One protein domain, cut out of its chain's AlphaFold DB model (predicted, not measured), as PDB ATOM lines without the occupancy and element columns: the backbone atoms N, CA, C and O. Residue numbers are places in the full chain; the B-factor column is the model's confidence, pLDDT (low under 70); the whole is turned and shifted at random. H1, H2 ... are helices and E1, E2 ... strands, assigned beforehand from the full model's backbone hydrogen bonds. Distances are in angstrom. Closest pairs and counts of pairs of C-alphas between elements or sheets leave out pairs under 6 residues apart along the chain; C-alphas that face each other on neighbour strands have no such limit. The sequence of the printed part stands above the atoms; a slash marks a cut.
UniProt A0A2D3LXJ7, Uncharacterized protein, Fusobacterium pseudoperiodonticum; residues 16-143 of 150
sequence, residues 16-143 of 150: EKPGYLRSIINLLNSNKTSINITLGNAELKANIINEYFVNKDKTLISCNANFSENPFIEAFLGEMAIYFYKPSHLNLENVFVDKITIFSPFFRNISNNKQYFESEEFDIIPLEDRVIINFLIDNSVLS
ATOM      1  N   GLU A  16      -5.098  46.310  21.810       70.50
ATOM      2  CA  GLU A  16      -6.001  45.484  22.608       70.50
ATOM      3  C   GLU A  16      -6.533  44.329  21.755       70.50
ATOM      4  O   GLU A  16      -6.975  44.522  20.617       70.50
ATOM      5  N   LYS A  17      -6.486  43.107  22.296       70.25
ATOM      6  CA  LYS A  17      -7.058  41.963  21.593       70.25
ATOM      7  C   LYS A  17      -8.580  42.088  21.578       70.25
ATOM      8  O   LYS A  17      -9.183  42.221  22.650       70.25
ATOM      9  N   PRO A  18      -9.234  41.945  20.409       60.66
ATOM     10  CA  PRO A  18     -10.681  41.805  20.360       60.66
ATOM     11  C   PRO A  18     -11.131  40.673  21.288       60.66
ATOM     12  O   PRO A  18     -10.471  39.638  21.357       60.66
ATOM     13  N   GLY A  19     -12.260  40.836  21.984       57.91
ATOM     14  CA  GLY A  19     -12.705  39.875  23.006       57.91
ATOM     15  C   GLY A  19     -12.803  38.421  22.519       57.91
ATOM     16  O   GLY A  19     -12.554  37.501  23.286       57.91
ATOM     17  N   TYR A  20     -13.085  38.199  21.232       55.34
ATOM     18  CA  TYR A  20     -13.143  36.868  20.614       55.34
ATOM     19  C   TYR A  20     -11.763  36.262  20.268       55.34
ATOM     20  O   TYR A  20     -11.685  35.074  19.965       55.34
ATOM     21  N   LEU A  21     -10.686  37.057  20.310       54.56
ATOM     22  CA  LEU A  21      -9.289  36.661  20.070       54.56
ATOM     23  C   LEU A  21      -8.417  36.695  21.334       54.56
ATOM     24  O   LEU A  21      -7.224  36.412  21.224       54.56
ATOM     25  N   ARG A  22      -8.966  37.036  22.513       57.41
ATOM     26  CA  ARG A  22      -8.257  36.886  23.799       57.41
ATOM     27  C   ARG A  22      -7.869  35.408  23.931       57.41
ATOM     28  O   ARG A  22      -8.723  34.532  24.058       57.41
ATOM     29  N   SER A  23      -6.591  35.109  23.715       57.12
ATOM     30  CA  SER A  23      -6.145  33.812  23.186       57.12
ATOM     31  C   SER A  23      -5.805  32.808  24.275       57.12
ATOM     32  O   SER A  23      -5.175  31.788  24.000       57.12
ATOM     33  N   ILE A  24      -6.212  33.068  25.513       55.47
ATOM     34  CA  ILE A  24      -5.895  32.194  26.638       55.47
ATOM     35  C   ILE A  24      -7.144  31.704  27.357       55.47
ATOM     36  O   ILE A  24      -7.151  30.568  27.821       55.47
ATOM     37  N   ILE A  25      -8.219  32.490  27.376       54.09
ATOM     38  CA  ILE A  25      -9.405  32.224  28.187       54.09
ATOM     39  C   ILE A  25     -10.636  32.130  27.283       54.09
ATOM     40  O   ILE A  25     -10.908  33.026  26.488       54.09
ATOM     41  N   ASN A  26     -11.447  31.078  27.443       47.41
ATOM     42  CA  ASN A  26     -12.799  31.098  26.883       47.41
ATOM     43  C   ASN A  26     -13.637  32.183  27.561       47.41
ATOM     44  O   ASN A  26     -14.051  32.024  28.711       47.41
ATOM     45  N   LEU A  27     -13.955  33.252  26.844       49.06
ATOM     46  CA  LEU A  27     -14.881  34.264  27.330       49.06
ATOM     47  C   LEU A  27     -16.322  33.783  27.191       49.06
ATOM     48  O   LEU A  27     -17.026  34.106  26.243       49.06
ATOM     49  N   LEU A  28     -16.764  33.024  28.192       49.84
ATOM     50  CA  LEU A  28     -18.163  33.059  28.613       49.84
ATOM     51  C   LEU A  28     -18.351  33.876  29.902       49.84
ATOM     52  O   LEU A  28     -19.473  34.276  30.172       49.84
ATOM     53  N   ASN A  29     -17.289  34.169  30.673       48.84
ATOM     54  CA  ASN A  29     -17.352  35.023  31.871       48.84
ATOM     55  C   ASN A  29     -15.982  35.655  32.199       48.84
ATOM     56  O   ASN A  29     -15.151  35.026  32.851       48.84
ATOM     57  N   SER A  30     -15.760  36.909  31.796       49.44
ATOM     58  CA  SER A  30     -14.542  37.688  32.105       49.44
ATOM     59  C   SER A  30     -14.284  37.845  33.610       49.44
ATOM     60  O   SER A  30     -13.137  37.824  34.043       49.44
ATOM     61  N   ASN A  31     -15.344  37.907  34.422       50.47
ATOM     62  CA  ASN A  31     -15.265  38.150  35.870       50.47
ATOM     63  C   ASN A  31     -14.825  36.925  36.704       50.47
ATOM     64  O   ASN A  31     -14.918  36.962  37.927       50.47
ATOM     65  N   LYS A  32     -14.402  35.817  36.078       56.12
ATOM     66  CA  LYS A  32     -14.008  34.572  36.773       56.12
ATOM     67  C   LYS A  32     -12.720  33.963  36.221       56.12
ATOM     68  O   LYS A  32     -12.618  32.748  36.079       56.12
ATOM     69  N   THR A  33     -11.748  34.797  35.872       68.88
ATOM     70  CA  THR A  33     -10.510  34.347  35.220       68.88
ATOM     71  C   THR A  33      -9.320  34.490  36.156       68.88
ATOM     72  O   THR A  33      -8.335  35.167  35.870       68.88
ATOM     73  N   SER A  34      -9.449  33.854  37.322       80.19
ATOM     74  CA  SER A  34      -8.381  33.831  38.310       80.19
ATOM     75  C   SER A  34      -7.199  33.007  37.806       80.19
ATOM     76  O   SER A  34      -7.370  31.903  37.270       80.19
ATOM     77  N   ILE A  35      -6.010  33.530  38.033       86.31
ATOM     78  CA  ILE A  35      -4.726  32.879  37.830       86.31
ATOM     79  C   ILE A  35      -3.989  32.838  39.164       86.31
ATOM     80  O   ILE A  35      -4.203  33.696  40.023       86.31
ATOM     81  N   ASN A  36      -3.096  31.869  39.304       88.88
ATOM     82  CA  ASN A  36      -2.148  31.828  40.406       88.88
ATOM     83  C   ASN A  36      -0.757  32.102  39.838       88.88
ATOM     84  O   ASN A  36      -0.361  31.502  38.841       88.88
ATOM     85  N   ILE A  37      -0.043  33.026  40.459       89.25
ATOM     86  CA  ILE A  37       1.315  33.420  40.105       89.25
ATOM     87  C   ILE A  37       2.205  32.956  41.248       89.25
ATOM     88  O   ILE A  37       1.952  33.313  42.398       89.25
ATOM     89  N   THR A  38       3.222  32.155  40.951       88.75
ATOM     90  CA  THR A  38       4.142  31.640  41.962       88.75
ATOM     91  C   THR A  38       5.586  32.013  41.668       88.75
ATOM     92  O   THR A  38       6.034  32.000  40.519       88.75
ATOM     93  N   LEU A  39       6.315  32.326  42.738       85.19
ATOM     94  CA  LEU A  39       7.762  32.511  42.755       85.19
ATOM     95  C   LEU A  39       8.307  31.737  43.961       85.19
ATOM     96  O   LEU A  39       8.148  32.144  45.111       85.19
ATOM     97  N   GLY A  40       8.892  30.568  43.705       78.75
ATOM     98  CA  GLY A  40       9.275  29.636  44.765       78.75
ATOM     99  C   GLY A  40       8.068  29.187  45.585       78.75
ATOM    100  O   GLY A  40       7.140  28.591  45.041       78.75
ATOM    101  N   ASN A  41       8.087  29.477  46.887       78.88
ATOM    102  CA  ASN A  41       6.984  29.167  47.803       78.88
ATOM    103  C   ASN A  41       5.963  30.312  47.927       78.88
ATOM    104  O   ASN A  41       4.949  30.145  48.605       78.88
ATOM    105  N   ALA A  42       6.229  31.469  47.317       84.88
ATOM    106  CA  ALA A  42       5.299  32.585  47.313       84.88
ATOM    107  C   ALA A  42       4.219  32.356  46.259       84.88
ATOM    108  O   ALA A  42       4.522  32.012  45.115       84.88
ATOM    109  N   GLU A  43       2.966  32.586  46.635       88.19
ATOM    110  CA  GLU A  43       1.815  32.463  45.751       88.19
ATOM    111  C   GLU A  43       0.965  33.727  45.824       88.19
ATOM    112  O   GLU A  43       0.722  34.283  46.897       88.19
ATOM    113  N   LEU A  44       0.492  34.158  44.661       90.31
ATOM    114  CA  LEU A  44      -0.410  35.277  44.511       90.31
ATOM    115  C   LEU A  44      -1.570  34.907  43.597       90.31
ATOM    116  O   LEU A  44      -1.367  34.443  42.475       90.31
ATOM    117  N   LYS A  45      -2.794  35.185  44.041       90.94
ATOM    118  CA  LYS A  45      -3.981  35.033  43.210       90.94
ATOM    119  C   LYS A  45      -4.321  36.362  42.546       90.94
ATOM    120  O   LYS A  45      -4.561  37.370  43.209       90.94
ATOM    121  N   ALA A  46      -4.384  36.352  41.224       89.25
ATOM    122  CA  ALA A  46      -4.712  37.524  40.425       89.25
ATOM    123  C   ALA A  46      -5.861  37.213  39.463       89.25
ATOM    124  O   ALA A  46      -6.143  36.049  39.184       89.25
ATOM    125  N   ASN A  47      -6.526  38.232  38.930       86.50
ATOM    126  CA  ASN A  47      -7.499  38.075  37.854       86.50
ATOM    127  C   ASN A  47      -6.977  38.750  36.589       86.50
ATOM    128  O   ASN A  47      -6.416  39.844  36.647       86.50
ATOM    129  N   ILE A  48      -7.175  38.110  35.437       83.00
ATOM    130  CA  ILE A  48      -6.818  38.712  34.150       83.00
ATOM    131  C   ILE A  48      -7.789  39.855  33.847       83.00
ATOM    132  O   ILE A  48      -9.005  39.670  33.808       83.00
ATOM    133  N   ILE A  49      -7.234  41.042  33.608       82.75
ATOM    134  CA  ILE A  49      -7.989  42.239  33.238       82.75
ATOM    135  C   ILE A  49      -8.021  42.346  31.713       82.75
ATOM    136  O   ILE A  49      -9.095  42.378  31.108       82.75
ATOM    137  N   ASN A  50      -6.836  42.344  31.091       79.38
ATOM    138  CA  ASN A  50      -6.660  42.589  29.662       79.38
ATOM    139  C   ASN A  50      -5.547  41.732  29.048       79.38
ATOM    140  O   ASN A  50      -4.591  41.340  29.716       79.38
ATOM    141  N   GLU A  51      -5.672  41.506  27.741       80.50
ATOM    142  CA  GLU A  51      -4.639  40.925  26.888       80.50
ATOM    143  C   GLU A  51      -4.405  41.854  25.695       80.50
ATOM    144  O   GLU A  51      -5.360  42.335  25.075       80.50
ATOM    145  N   TYR A  52      -3.144  42.052  25.334       80.81
ATOM    146  CA  TYR A  52      -2.739  42.896  24.218       80.81
ATOM    147  C   TYR A  52      -1.836  42.119  23.259       80.81
ATOM    148  O   TYR A  52      -0.982  41.338  23.685       80.81
ATOM    149  N   PHE A  53      -2.008  42.341  21.956       79.50
ATOM    150  CA  PHE A  53      -0.974  42.014  20.979       79.50
ATOM    151  C   PHE A  53       0.103  43.088  21.074       79.50
ATOM    152  O   PHE A  53      -0.212  44.267  20.946       79.50
ATOM    153  N   VAL A  54       1.348  42.687  21.319       79.00
ATOM    154  CA  VAL A  54       2.497  43.612  21.329       79.00
ATOM    155  C   VAL A  54       3.188  43.597  19.970       79.00
ATOM    156  O   VAL A  54       3.559  44.627  19.422       79.00
ATOM    157  N   ASN A  55       3.340  42.404  19.404       76.38
ATOM    158  CA  ASN A  55       3.795  42.193  18.039       76.38
ATOM    159  C   ASN A  55       3.313  40.810  17.567       76.38
ATOM    160  O   ASN A  55       2.491  40.162  18.221       76.38
ATOM    161  N   LYS A  56       3.810  40.352  16.415       74.06
ATOM    162  CA  LYS A  56       3.457  39.036  15.862       74.06
ATOM    163  C   LYS A  56       3.843  37.862  16.779       74.06
ATOM    164  O   LYS A  56       3.187  36.822  16.732       74.06
ATOM    165  N   ASP A  57       4.844  38.041  17.637       76.31
ATOM    166  CA  ASP A  57       5.464  36.964  18.409       76.31
ATOM    167  C   ASP A  57       5.108  37.024  19.899       76.31
ATOM    168  O   ASP A  57       5.241  36.017  20.582       76.31
ATOM    169  N   LYS A  58       4.623  38.159  20.419       81.38
ATOM    170  CA  LYS A  58       4.385  38.347  21.855       81.38
ATOM    171  C   LYS A  58       2.988  38.867  22.196       81.38
ATOM    172  O   LYS A  58       2.413  39.717  21.507       81.38
ATOM    173  N   THR A  59       2.478  38.386  23.325       82.12
ATOM    174  CA  THR A  59       1.237  38.825  23.968       82.12
ATOM    175  C   THR A  59       1.550  39.366  25.356       82.12
ATOM    176  O   THR A  59       2.199  38.687  26.147       82.12
ATOM    177  N   LEU A  60       1.046  40.560  25.664       85.25
ATOM    178  CA  LEU A  60       1.078  41.132  27.009       85.25
ATOM    179  C   LEU A  60      -0.217  40.787  27.731       85.25
ATOM    180  O   LEU A  60      -1.303  40.980  27.182       85.25
ATOM    181  N   ILE A  61      -0.105  40.327  28.970       83.75
ATOM    182  CA  ILE A  61      -1.252  40.065  29.836       83.75
ATOM    183  C   ILE A  61      -1.129  40.940  31.059       83.75
ATOM    184  O   ILE A  61      -0.072  40.993  31.681       83.75
ATOM    185  N   SER A  62      -2.226  41.614  31.382       86.50
ATOM    186  CA  SER A  62      -2.335  42.458  32.558       86.50
ATOM    187  C   SER A  62      -3.339  41.858  33.530       86.50
ATOM    188  O   SER A  62      -4.471  41.518  33.159       86.50
ATOM    189  N   CYS A  63      -2.919  41.731  34.781       87.81
ATOM    190  CA  CYS A  63      -3.671  41.119  35.861       87.81
ATOM    191  C   CYS A  63      -3.768  42.067  37.052       87.81
ATOM    192  O   CYS A  63      -2.866  42.867  37.280       87.81
ATOM    193  N   ASN A  64      -4.840  41.958  37.837       90.38
ATOM    194  CA  ASN A  64      -4.939  42.622  39.135       90.38
ATOM    195  C   ASN A  64      -4.928  41.605  40.268       90.38
ATOM    196  O   ASN A  64      -5.510  40.529  40.166       90.38
ATOM    197  N   ALA A  65      -4.319  41.983  41.382       91.19
ATOM    198  CA  ALA A  65      -4.480  41.300  42.651       91.19
ATOM    199  C   ALA A  65      -4.859  42.330  43.718       91.19
ATOM    200  O   ALA A  65      -4.102  43.261  43.981       91.19
ATOM    201  N   ASN A  66      -6.046  42.183  44.303       90.06
ATOM    202  CA  ASN A  66      -6.537  43.090  45.341       90.06
ATOM    203  C   ASN A  66      -5.982  42.671  46.710       90.06
ATOM    204  O   ASN A  66      -5.969  41.472  47.014       90.06
ATOM    205  N   PHE A  67      -5.606  43.636  47.559       86.69
ATOM    206  CA  PHE A  67      -5.160  43.360  48.939       86.69
ATOM    207  C   PHE A  67      -6.250  42.691  49.782       86.69
ATOM    208  O   PHE A  67      -5.960  41.816  50.593       86.69
ATOM    209  N   SER A  68      -7.516  43.033  49.541       86.25
ATOM    210  CA  SER A  68      -8.665  42.432  50.228       86.25
ATOM    211  C   SER A  68      -8.843  40.934  49.949       86.25
ATOM    212  O   SER A  68      -9.394  40.218  50.781       86.25
ATOM    213  N   GLU A  69      -8.387  40.456  48.789       83.62
ATOM    214  CA  GLU A  69      -8.522  39.061  48.353       83.62
ATOM    215  C   GLU A  69      -7.238  38.248  48.561       83.62
ATOM    216  O   GLU A  69      -7.264  37.020  48.470       83.62
ATOM    217  N   ASN A  70      -6.119  38.919  48.849       85.56
ATOM    218  CA  ASN A  70      -4.804  38.308  48.973       85.56
ATOM    219  C   ASN A  70      -4.067  38.848  50.209       85.56
ATOM    220  O   ASN A  70      -3.282  39.795  50.101       85.56
ATOM    221  N   PRO A  71      -4.241  38.211  51.378       80.81
ATOM    222  CA  PRO A  71      -3.605  38.656  52.619       80.81
ATOM    223  C   PRO A  71      -2.068  38.559  52.600       80.81
ATOM    224  O   PRO A  71      -1.416  39.093  53.487       80.81
ATOM    225  N   PHE A  72      -1.484  37.895  51.596       82.81
ATOM    226  CA  PHE A  72      -0.040  37.681  51.463       82.81
ATOM    227  C   PHE A  72       0.594  38.440  50.285       82.81
ATOM    228  O   PHE A  72       1.729  38.134  49.922       82.81
ATOM    229  N   ILE A  73      -0.092  39.435  49.695       87.06
ATOM    230  CA  ILE A  73       0.495  40.253  48.613       87.06
ATOM    231  C   ILE A  73       1.831  40.860  49.035       87.06
ATOM    232  O   ILE A  73       2.778  40.810  48.262       87.06
ATOM    233  N   GLU A  74       1.935  41.407  50.244       86.94
ATOM    234  CA  GLU A  74       3.170  42.055  50.697       86.94
ATOM    235  C   GLU A  74       4.341  41.071  50.781       86.94
ATOM    236  O   GLU A  74       5.449  41.392  50.355       86.94
ATOM    237  N   ALA A  75       4.088  39.849  51.260       85.25
ATOM    238  CA  ALA A  75       5.089  38.788  51.289       85.25
ATOM    239  C   ALA A  75       5.514  38.392  49.868       85.25
ATOM    240  O   ALA A  75       6.708  38.298  49.589       85.25
ATOM    241  N   PHE A  76       4.551  38.243  48.950       87.19
ATOM    242  CA  PHE A  76       4.840  37.986  47.540       87.19
ATOM    243  C   PHE A  76       5.695  39.105  46.930       87.19
ATOM    244  O   PHE A  76       6.731  38.825  46.341       87.19
ATOM    245  N   LEU A  77       5.327  40.377  47.123       87.12
ATOM    246  CA  LEU A  77       6.105  41.525  46.645       87.12
ATOM    247  C   LEU A  77       7.525  41.557  47.228       87.12
ATOM    248  O   LEU A  77       8.462  41.923  46.518       87.12
ATOM    249  N   GLY A  78       7.695  41.155  48.490       84.94
ATOM    250  CA  GLY A  78       9.005  41.001  49.120       84.94
ATOM    251  C   GLY A  78       9.880  39.976  48.397       84.94
ATOM    252  O   GLY A  78      11.018  40.280  48.044       84.94
ATOM    253  N   GLU A  79       9.331  38.800  48.095       84.75
ATOM    254  CA  GLU A  79      10.023  37.747  47.337       84.75
ATOM    255  C   GLU A  79      10.361  38.204  45.908       84.75
ATOM    256  O   GLU A  79      11.484  38.012  45.436       84.75
ATOM    257  N   MET A  80       9.443  38.915  45.247       82.31
ATOM    258  CA  MET A  80       9.682  39.514  43.928       82.31
ATOM    259  C   MET A  80      10.822  40.543  43.954       82.31
ATOM    260  O   MET A  80      11.649  40.587  43.041       82.31
ATOM    261  N   ALA A  81      10.892  41.370  45.001       83.12
ATOM    262  CA  ALA A  81      11.971  42.336  45.173       83.12
ATOM    263  C   ALA A  81      13.320  41.633  45.394       83.12
ATOM    264  O   ALA A  81      14.319  42.009  44.779       83.12
ATOM    265  N   ILE A  82      13.359  40.583  46.219       81.62
ATOM    266  CA  ILE A  82      14.570  39.776  46.426       81.62
ATOM    267  C   ILE A  82      15.031  39.151  45.102       81.62
ATOM    268  O   ILE A  82      16.217  39.226  44.771       81.62
ATOM    269  N   TYR A  83      14.099  38.601  44.324       80.44
ATOM    270  CA  TYR A  83      14.370  37.997  43.022       80.44
ATOM    271  C   TYR A  83      14.998  38.981  42.026       80.44
ATOM    272  O   TYR A  83      16.016  38.666  41.404       80.44
ATOM    273  N   PHE A  84      14.437  40.186  41.901       77.25
ATOM    274  CA  PHE A  84      14.930  41.191  40.960       77.25
ATOM    275  C   PHE A  84      16.237  41.848  41.390       77.25
ATOM    276  O   PHE A  84      17.154  41.997  40.582       77.25
ATOM    277  N   TYR A  85      16.315  42.283  42.648       79.62
ATOM    278  CA  TYR A  85      17.419  43.116  43.118       79.62
ATOM    279  C   TYR A  85      18.601  42.306  43.642       79.62
ATOM    280  O   TYR A  85      19.679  42.873  43.813       79.62
ATOM    281  N   LYS A  86      18.410  41.002  43.893       78.94
ATOM    282  CA  LYS A  86      19.436  40.061  44.371       78.94
ATOM    283  C   LYS A  86      20.346  40.691  45.438       78.94
ATOM    284  O   LYS A  86      21.560  40.779  45.242       78.94
ATOM    285  N   PRO A  87      19.775  41.204  46.544       78.31
ATOM    286  CA  PRO A  87      20.525  41.972  47.527       78.31
ATOM    287  C   PRO A  87      21.664  41.143  48.129       78.31
ATOM    288  O   PRO A  87      21.440  40.109  48.749       78.31
ATOM    289  N   SER A  88      22.895  41.643  48.013       74.06
ATOM    290  CA  SER A  88      24.114  40.932  48.428       74.06
ATOM    291  C   SER A  88      24.257  40.717  49.939       74.06
ATOM    292  O   SER A  88      25.163  40.016  50.374       74.06
ATOM    293  N   HIS A  89      23.415  41.363  50.749       76.62
ATOM    294  CA  HIS A  89      23.424  41.255  52.209       76.62
ATOM    295  C   HIS A  89      22.496  40.152  52.740       76.62
ATOM    296  O   HIS A  89      22.552  39.838  53.927       76.62
ATOM    297  N   LEU A  90      21.646  39.570  51.887       72.44
ATOM    298  CA  LEU A  90      20.879  38.379  52.235       72.44
ATOM    299  C   LEU A  90      21.722  37.151  51.877       72.44
ATOM    300  O   LEU A  90      22.107  36.972  50.723       72.44
ATOM    301  N   ASN A  91      22.021  36.308  52.868       63.56
ATOM    302  CA  ASN A  91      22.746  35.058  52.644       63.56
ATOM    303  C   ASN A  91      21.775  34.013  52.065       63.56
ATOM    304  O   ASN A  91      21.212  33.185  52.780       63.56
ATOM    305  N   LEU A  92      21.496  34.133  50.768       63.47
ATOM    306  CA  LEU A  92      20.537  33.310  50.031       63.47
ATOM    307  C   LEU A  92      21.222  32.014  49.567       63.47
ATOM    308  O   LEU A  92      21.431  31.795  48.379       63.47
ATOM    309  N   GLU A  93      21.618  31.157  50.514       54.97
ATOM    310  CA  GLU A  93      22.235  29.846  50.219       54.97
ATOM    311  C   GLU A  93      21.245  28.839  49.597       54.97
ATOM    312  O   GLU A  93      21.647  27.796  49.083       54.97
ATOM    313  N   ASN A  94      19.949  29.162  49.582       52.03
ATOM    314  CA  ASN A  94      18.905  28.317  49.019       52.03
ATOM    315  C   ASN A  94      18.514  28.799  47.618       52.03
ATOM    316  O   ASN A  94      17.917  29.860  47.477       52.03
ATOM    317  N   VAL A  95      18.868  27.984  46.616       53.41
ATOM    318  CA  VAL A  95      18.254  27.839  45.282       53.41
ATOM    319  C   VAL A  95      17.353  29.014  44.892       53.41
ATOM    320  O   VAL A  95      16.162  29.016  45.201       53.41
ATOM    321  N   PHE A  96      17.915  30.003  44.190       55.97
ATOM    322  CA  PHE A  96      17.095  31.006  43.520       55.97
ATOM    323  C   PHE A  96      16.093  30.278  42.623       55.97
ATOM    324  O   PHE A  96      16.463  29.472  41.767       55.97
ATOM    325  N   VAL A  97      14.804  30.524  42.852       61.91
ATOM    326  CA  VAL A  97      13.794  30.127  41.882       61.91
ATOM    327  C   VAL A  97      13.894  31.137  40.756       61.91
ATOM    328  O   VAL A  97      13.474  32.278  40.902       61.91
ATOM    329  N   ASP A  98      14.500  30.714  39.651       64.31
ATOM    330  CA  ASP A  98      14.858  31.598  38.539       64.31
ATOM    331  C   ASP A  98      13.669  31.977  37.642       64.31
ATOM    332  O   ASP A  98      13.857  32.610  36.608       64.31
ATOM    333  N   LYS A  99      12.446  31.544  37.979       73.19
ATOM    334  CA  LYS A  99      11.287  31.677  37.092       73.19
ATOM    335  C   LYS A  99       9.990  31.898  37.846       73.19
ATOM    336  O   LYS A  99       9.700  31.205  38.823       73.19
ATOM    337  N   ILE A 100       9.165  32.791  37.313       82.88
ATOM    338  CA  ILE A 100       7.786  32.958  37.761       82.88
ATOM    339  C   ILE A 100       6.924  31.983  36.981       82.88
ATOM    340  O   ILE A 100       6.977  31.937  35.751       82.88
ATOM    341  N   THR A 101       6.117  31.210  37.698       86.12
ATOM    342  CA  THR A 101       5.158  30.292  37.089       86.12
ATOM    343  C   THR A 101       3.762  30.880  37.191       86.12
ATOM    344  O   THR A 101       3.302  31.244  38.268       86.12
ATOM    345  N   ILE A 102       3.069  30.960  36.061       86.44
ATOM    346  CA  ILE A 102       1.690  31.425  35.996       86.44
ATOM    347  C   ILE A 102       0.821  30.218  35.676       86.44
ATOM    348  O   ILE A 102       0.973  29.602  34.621       86.44
ATOM    349  N   PHE A 103      -0.106  29.896  36.571       84.75
ATOM    350  CA  PHE A 103      -1.048  28.794  36.445       84.75
ATOM    351  C   PHE A 103      -2.474  29.305  36.247       84.75
ATOM    352  O   PHE A 103      -2.944  30.206  36.947       84.75
ATOM    353  N   SER A 104      -3.209  28.669  35.339       77.62
ATOM    354  CA  SER A 104      -4.657  28.803  35.275       77.62
ATOM    355  C   SER A 104      -5.302  27.586  34.619       77.62
ATOM    356  O   SER A 104      -4.896  27.184  33.523       77.62
ATOM    357  N   PRO A 105      -6.395  27.057  35.194       70.62
ATOM    358  CA  PRO A 105      -7.148  25.975  34.567       70.62
ATOM    359  C   PRO A 105      -7.838  26.409  33.266       70.62
ATOM    360  O   PRO A 105      -8.285  25.566  32.488       70.62
ATOM    361  N   PHE A 106      -7.941  27.718  33.018       67.69
ATOM    362  CA  PHE A 106      -8.617  28.271  31.850       67.69
ATOM    363  C   PHE A 106      -7.728  28.355  30.613       67.69
ATOM    364  O   PHE A 106      -8.257  28.618  29.535       67.69
ATOM    365  N   PHE A 107      -6.421  28.110  30.746       72.44
ATOM    366  CA  PHE A 107      -5.470  28.198  29.646       72.44
ATOM    367  C   PHE A 107      -5.747  27.126  28.588       72.44
ATOM    368  O   PHE A 107      -5.614  25.927  28.824       72.44
ATOM    369  N   ARG A 108      -6.163  27.570  27.399       61.22
ATOM    370  CA  ARG A 108      -6.630  26.675  26.325       61.22
ATOM    371  C   ARG A 108      -5.546  26.131  25.415       61.22
ATOM    372  O   ARG A 108      -5.768  25.128  24.742       61.22
ATOM    373  N   ASN A 109      -4.421  26.826  25.338       57.53
ATOM    374  CA  ASN A 109      -3.540  26.731  24.184       57.53
ATOM    375  C   ASN A 109      -2.075  26.612  24.596       57.53
ATOM    376  O   ASN A 109      -1.216  27.295  24.065       57.53
ATOM    377  N   ILE A 110      -1.787  25.757  25.573       62.03
ATOM    378  CA  ILE A 110      -0.412  25.527  26.004       62.03
ATOM    379  C   ILE A 110       0.133  24.355  25.207       62.03
ATOM    380  O   ILE A 110      -0.458  23.269  25.199       62.03
ATOM    381  N   SER A 111       1.261  24.591  24.540       55.75
ATOM    382  CA  SER A 111       1.929  23.701  23.579       55.75
ATOM    383  C   SER A 111       2.124  22.246  24.049       55.75
ATOM    384  O   SER A 111       2.315  21.364  23.220       55.75
ATOM    385  N   ASN A 112       1.957  21.966  25.349       57.91
ATOM    386  CA  ASN A 112       2.120  20.652  25.976       57.91
ATOM    387  C   ASN A 112       0.940  20.186  26.867       57.91
ATOM    388  O   ASN A 112       1.157  19.376  27.766       57.91
ATOM    389  N   ASN A 113      -0.291  20.694  26.686       61.72
ATOM    390  CA  ASN A 113      -1.454  20.435  27.574       61.72
ATOM    391  C   ASN A 113      -1.220  20.801  29.061       61.72
ATOM    392  O   ASN A 113      -1.988  20.398  29.934       61.72
ATOM    393  N   LYS A 114      -0.157  21.544  29.371       68.12
ATOM    394  CA  LYS A 114       0.089  22.068  30.715       68.12
ATOM    395  C   LYS A 114      -0.868  23.229  30.966       68.12
ATOM    396  O   LYS A 114      -1.246  23.906  30.027       68.12
ATOM    397  N   GLN A 115      -1.269  23.465  32.208       76.12
ATOM    398  CA  GLN A 115      -2.119  24.607  32.588       76.12
ATOM    399  C   GLN A 115      -1.295  25.749  33.195       76.12
ATOM    400  O   GLN A 115      -1.800  26.558  33.966       76.12
ATOM    401  N   TYR A 116      -0.005  25.794  32.864       80.69
ATOM    402  CA  TYR A 116       0.920  26.812  33.325       80.69
ATOM    403  C   TYR A 116       1.950  27.165  32.255       80.69
ATOM    404  O   TYR A 116       2.226  26.360  31.358       80.69
ATOM    405  N   PHE A 117       2.548  28.341  32.392       79.31
ATOM    406  CA  PHE A 117       3.759  28.730  31.679       79.31
ATOM    407  C   PHE A 117       4.714  29.453  32.630       79.31
ATOM    408  O   PHE A 117       4.316  29.929  33.693       79.31
ATOM    409  N   GLU A 118       5.980  29.502  32.238       82.69
ATOM    410  CA  GLU A 118       7.027  30.240  32.938       82.69
ATOM    411  C   GLU A 118       7.277  31.551  32.189       82.69
ATOM    412  O   GLU A 118       7.258  31.560  30.954       82.69
ATOM    413  N   SER A 119       7.496  32.649  32.909       78.81
ATOM    414  CA  SER A 119       7.943  33.910  32.312       78.81
ATOM    415  C   SER A 119       9.046  34.552  33.144       78.81
ATOM    416  O   SER A 119       9.036  34.506  34.374       78.81
ATOM    417  N   GLU A 120       9.996  35.151  32.433       77.69
ATOM    418  CA  GLU A 120      11.065  35.992  32.975       77.69
ATOM    419  C   GLU A 120      10.798  37.483  32.686       77.69
ATOM    420  O   GLU A 120      11.461  38.355  33.241       77.69
ATOM    421  N   GLU A 121       9.806  37.788  31.840       80.38
ATOM    422  CA  GLU A 121       9.470  39.139  31.388       80.38
ATOM    423  C   GLU A 121       8.192  39.621  32.075       80.38
ATOM    424  O   GLU A 121       7.075  39.280  31.670       80.38
ATOM    425  N   PHE A 122       8.356  40.429  33.119       79.69
ATOM    426  CA  PHE A 122       7.245  40.895  33.933       79.69
ATOM    427  C   PHE A 122       7.489  42.282  34.527       79.69
ATOM    428  O   PHE A 122       8.622  42.746  34.647       79.69
ATOM    429  N   ASP A 123       6.393  42.927  34.908       84.62
ATOM    430  CA  ASP A 123       6.347  44.241  35.531       84.62
ATOM    431  C   ASP A 123       5.259  44.257  36.616       84.62
ATOM    432  O   ASP A 123       4.223  43.596  36.497       84.62
ATOM    433  N   ILE A 124       5.521  44.980  37.703       85.12
ATOM    434  CA  ILE A 124       4.660  45.050  38.885       85.12
ATOM    435  C   ILE A 124       4.448  46.516  39.235       85.12
ATOM    436  O   ILE A 124       5.382  47.225  39.603       85.12
ATOM    437  N   ILE A 125       3.189  46.941  39.196       87.12
ATOM    438  CA  ILE A 125       2.776  48.308  39.492       87.12
ATOM    439  C   ILE A 125       1.910  48.273  40.757       87.12
ATOM    440  O   ILE A 125       0.723  47.925  40.683       87.12
ATOM    441  N   PRO A 126       2.474  48.597  41.933       83.50
ATOM    442  CA  PRO A 126       1.692  48.710  43.154       83.50
ATOM    443  C   PRO A 126       0.789  49.949  43.091       83.50
ATOM    444  O   PRO A 126       1.211  51.028  42.671       83.50
ATOM    445  N   LEU A 127      -0.459  49.789  43.519       87.94
ATOM    446  CA  LEU A 127      -1.441  50.852  43.720       87.94
ATOM    447  C   LEU A 127      -1.923  50.812  45.179       87.94
ATOM    448  O   LEU A 127      -1.519  49.944  45.950       87.94
ATOM    449  N   GLU A 128      -2.786  51.751  45.564       88.19
ATOM    450  CA  GLU A 128      -3.263  51.879  46.949       88.19
ATOM    451  C   GLU A 128      -4.066  50.655  47.429       88.19
ATOM    452  O   GLU A 128      -3.906  50.212  48.561       88.19
ATOM    453  N   ASP A 129      -4.906  50.079  46.567       88.44
ATOM    454  CA  ASP A 129      -5.865  49.015  46.900       88.44
ATOM    455  C   ASP A 129      -5.568  47.669  46.217       88.44
ATOM    456  O   ASP A 129      -6.189  46.641  46.524       88.44
ATOM    457  N   ARG A 130      -4.588  47.646  45.311       89.25
ATOM    458  CA  ARG A 130      -4.254  46.479  44.493       89.25
ATOM    459  C   ARG A 130      -2.848  46.555  43.919       89.25
ATOM    460  O   ARG A 130      -2.202  47.595  43.924       89.25
ATOM    461  N   VAL A 131      -2.424  45.460  43.310       90.69
ATOM    462  CA  VAL A 131      -1.222  45.386  42.482       90.69
ATOM    463  C   VAL A 131      -1.635  45.034  41.061       90.69
ATOM    464  O   VAL A 131      -2.424  44.107  40.858       90.69
ATOM    465  N   ILE A 132      -1.118  45.770  40.077       89.94
ATOM    466  CA  ILE A 132      -1.193  45.372  38.671       89.94
ATOM    467  C   ILE A 132       0.069  44.597  38.328       89.94
ATOM    468  O   ILE A 132       1.176  45.040  38.624       89.94
ATOM    469  N   ILE A 133      -0.109  43.441  37.703       88.94
ATOM    470  CA  ILE A 133       0.984  42.580  37.272       88.94
ATOM    471  C   ILE A 133       0.853  42.393  35.779       88.94
ATOM    472  O   ILE A 133      -0.172  41.924  35.284       88.94
ATOM    473  N   ASN A 134       1.907  42.766  35.078       88.12
ATOM    474  CA  ASN A 134       2.030  42.610  33.650       88.12
ATOM    475  C   ASN A 134       3.061  41.522  33.380       88.12
ATOM    476  O   ASN A 134       4.130  41.520  33.982       88.12
ATOM    477  N   PHE A 135       2.772  40.612  32.463       86.12
ATOM    478  CA  PHE A 135       3.771  39.665  31.980       86.12
ATOM    479  C   PHE A 135       3.641  39.476  30.482       86.12
ATOM    480  O   PHE A 135       2.543  39.481  29.912       86.12
ATOM    481  N   LEU A 136       4.797  39.333  29.848       82.94
ATOM    482  CA  LEU A 136       4.910  39.104  28.424       82.94
ATOM    483  C   LEU A 136       5.086  37.608  28.180       82.94
ATOM    484  O   LEU A 136       5.822  36.922  28.893       82.94
ATOM    485  N   ILE A 137       4.370  37.096  27.184       80.50
ATOM    486  CA  ILE A 137       4.410  35.687  26.802       80.50
ATOM    487  C   ILE A 137       4.672  35.595  25.310       80.50
ATOM    488  O   ILE A 137       4.050  36.299  24.511       80.50
ATOM    489  N   ASP A 138       5.554  34.678  24.941       78.06
ATOM    490  CA  ASP A 138       5.733  34.261  23.561       78.06
ATOM    491  C   ASP A 138       4.475  33.528  23.050       78.06
ATOM    492  O   ASP A 138       3.978  32.569  23.651       78.06
ATOM    493  N   ASN A 139       3.949  33.966  21.908       74.12
ATOM    494  CA  ASN A 139       2.778  33.391  21.256       74.12
ATOM    495  C   ASN A 139       2.973  31.903  20.905       74.12
ATOM    496  O   ASN A 139       1.988  31.169  20.800       74.12
ATOM    497  N   SER A 140       4.212  31.423  20.767       71.81
ATOM    498  CA  SER A 140       4.532  30.000  20.599       71.81
ATOM    499  C   SER A 140       4.159  29.159  21.825       71.81
ATOM    500  O   SER A 140       3.701  28.027  21.669       71.81
ATOM    501  N   VAL A 141       4.253  29.716  23.036       69.06
ATOM    502  CA  VAL A 141       3.794  29.071  24.280       69.06
ATOM    503  C   VAL A 141       2.271  28.993  24.308       69.06
ATOM    504  O   VAL A 141       1.709  28.015  24.802       69.06
ATOM    505  N   LEU A 142       1.623  30.006  23.727       62.28
ATOM    506  CA  LEU A 142       0.174  30.155  23.623       62.28
ATOM    507  C   LEU A 142      -0.431  29.496  22.385       62.28
ATOM    508  O   LEU A 142      -1.610  29.717  22.119       62.28
ATOM    509  N   SER A 143       0.330  28.736  21.597       54.91
ATOM    510  CA  SER A 143      -0.205  28.054  20.423       54.91
ATOM    511  C   SER A 143       0.149  26.573  20.440       54.91
ATOM    512  O   SER A 143       1.303  26.159  20.353       54.91
TER     513      SER A 143
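This is residues 16 to 143 of the 150 residues of an uncharacterized protein of Fusobacterium pseudoperiodonticum (UniProt A0A2D3LXJ7). One seven-stranded sheet is curled and folded back on itself like part of a barrel, E5, E4 and E1 facing E3, E7 and E6 across the hinge strand E2, with H1 packed at one end of it. The 128 printed residues run E1, E2, E3, H1, E4, E5, E6, E7; the sheet order is E5, E4, E1, E2, E3, E7, E6, antiparallel throughout. The class is mixed, with under half of the residues, 62, in named elements. The whole is compact, with a radius of gyration of the C-alphas of 15.0 A, yet elongated, spanning 48 by 31 by 24 A.

E1, residues 34 to 39, and E2, residues 42 to 53, form a hairpin, with N 37 and O 44 at 2.8 A. E2 bends by 74 degrees at residue 49 and forms a hairpin with E3, residues 58 to 66 (N 49 and O 62, 2.8 A); E1, E2 and E3 are a meander, each strand the antiparallel neighbour of the one before. H1, residues 73 to 85, is on the sheet; its closest C-alphas to E2 are Phe 76 and Ala 42, 5.4 A apart. Every O i to N i+4 pair in H1 is within hydrogen-bond range. E4, residues 100 to 103, pairs with E1 (N 38 and O 101, 2.8 A) and forms a hairpin with E5, residues 116 to 119 (N 102 and O 117, 2.9 A). E6, residues 122 to 126, and E7, residues 130 to 138, form a hairpin (N 123 and O 134, 2.8 A); E7 also pairs with E3 (N 63 and O 133, 2.8 A).

E1 begins at C-alpha 34, (-8.381, 33.831, 38.310). E2 is 28.7 A long, E3 26.3 A, H1 18.0 A, E1 16.8 A and E6 13.3 A; E4 and E5 have four residues each. E7, 26.2 A, ends at C-alpha 138, (5.733, 34.261, 23.561).

The C-alphas of Tyr 20 and His 89, the two farthest apart, are 48.5 A apart. The printed part has no cut; the links H1 to E4 and E4 to E5 are long. Mean pLDDT of the printed part is 75.8, and it is under 70 at residues 18 to 33, 91 to 98, 106, 108 to 114 and 141 to 143.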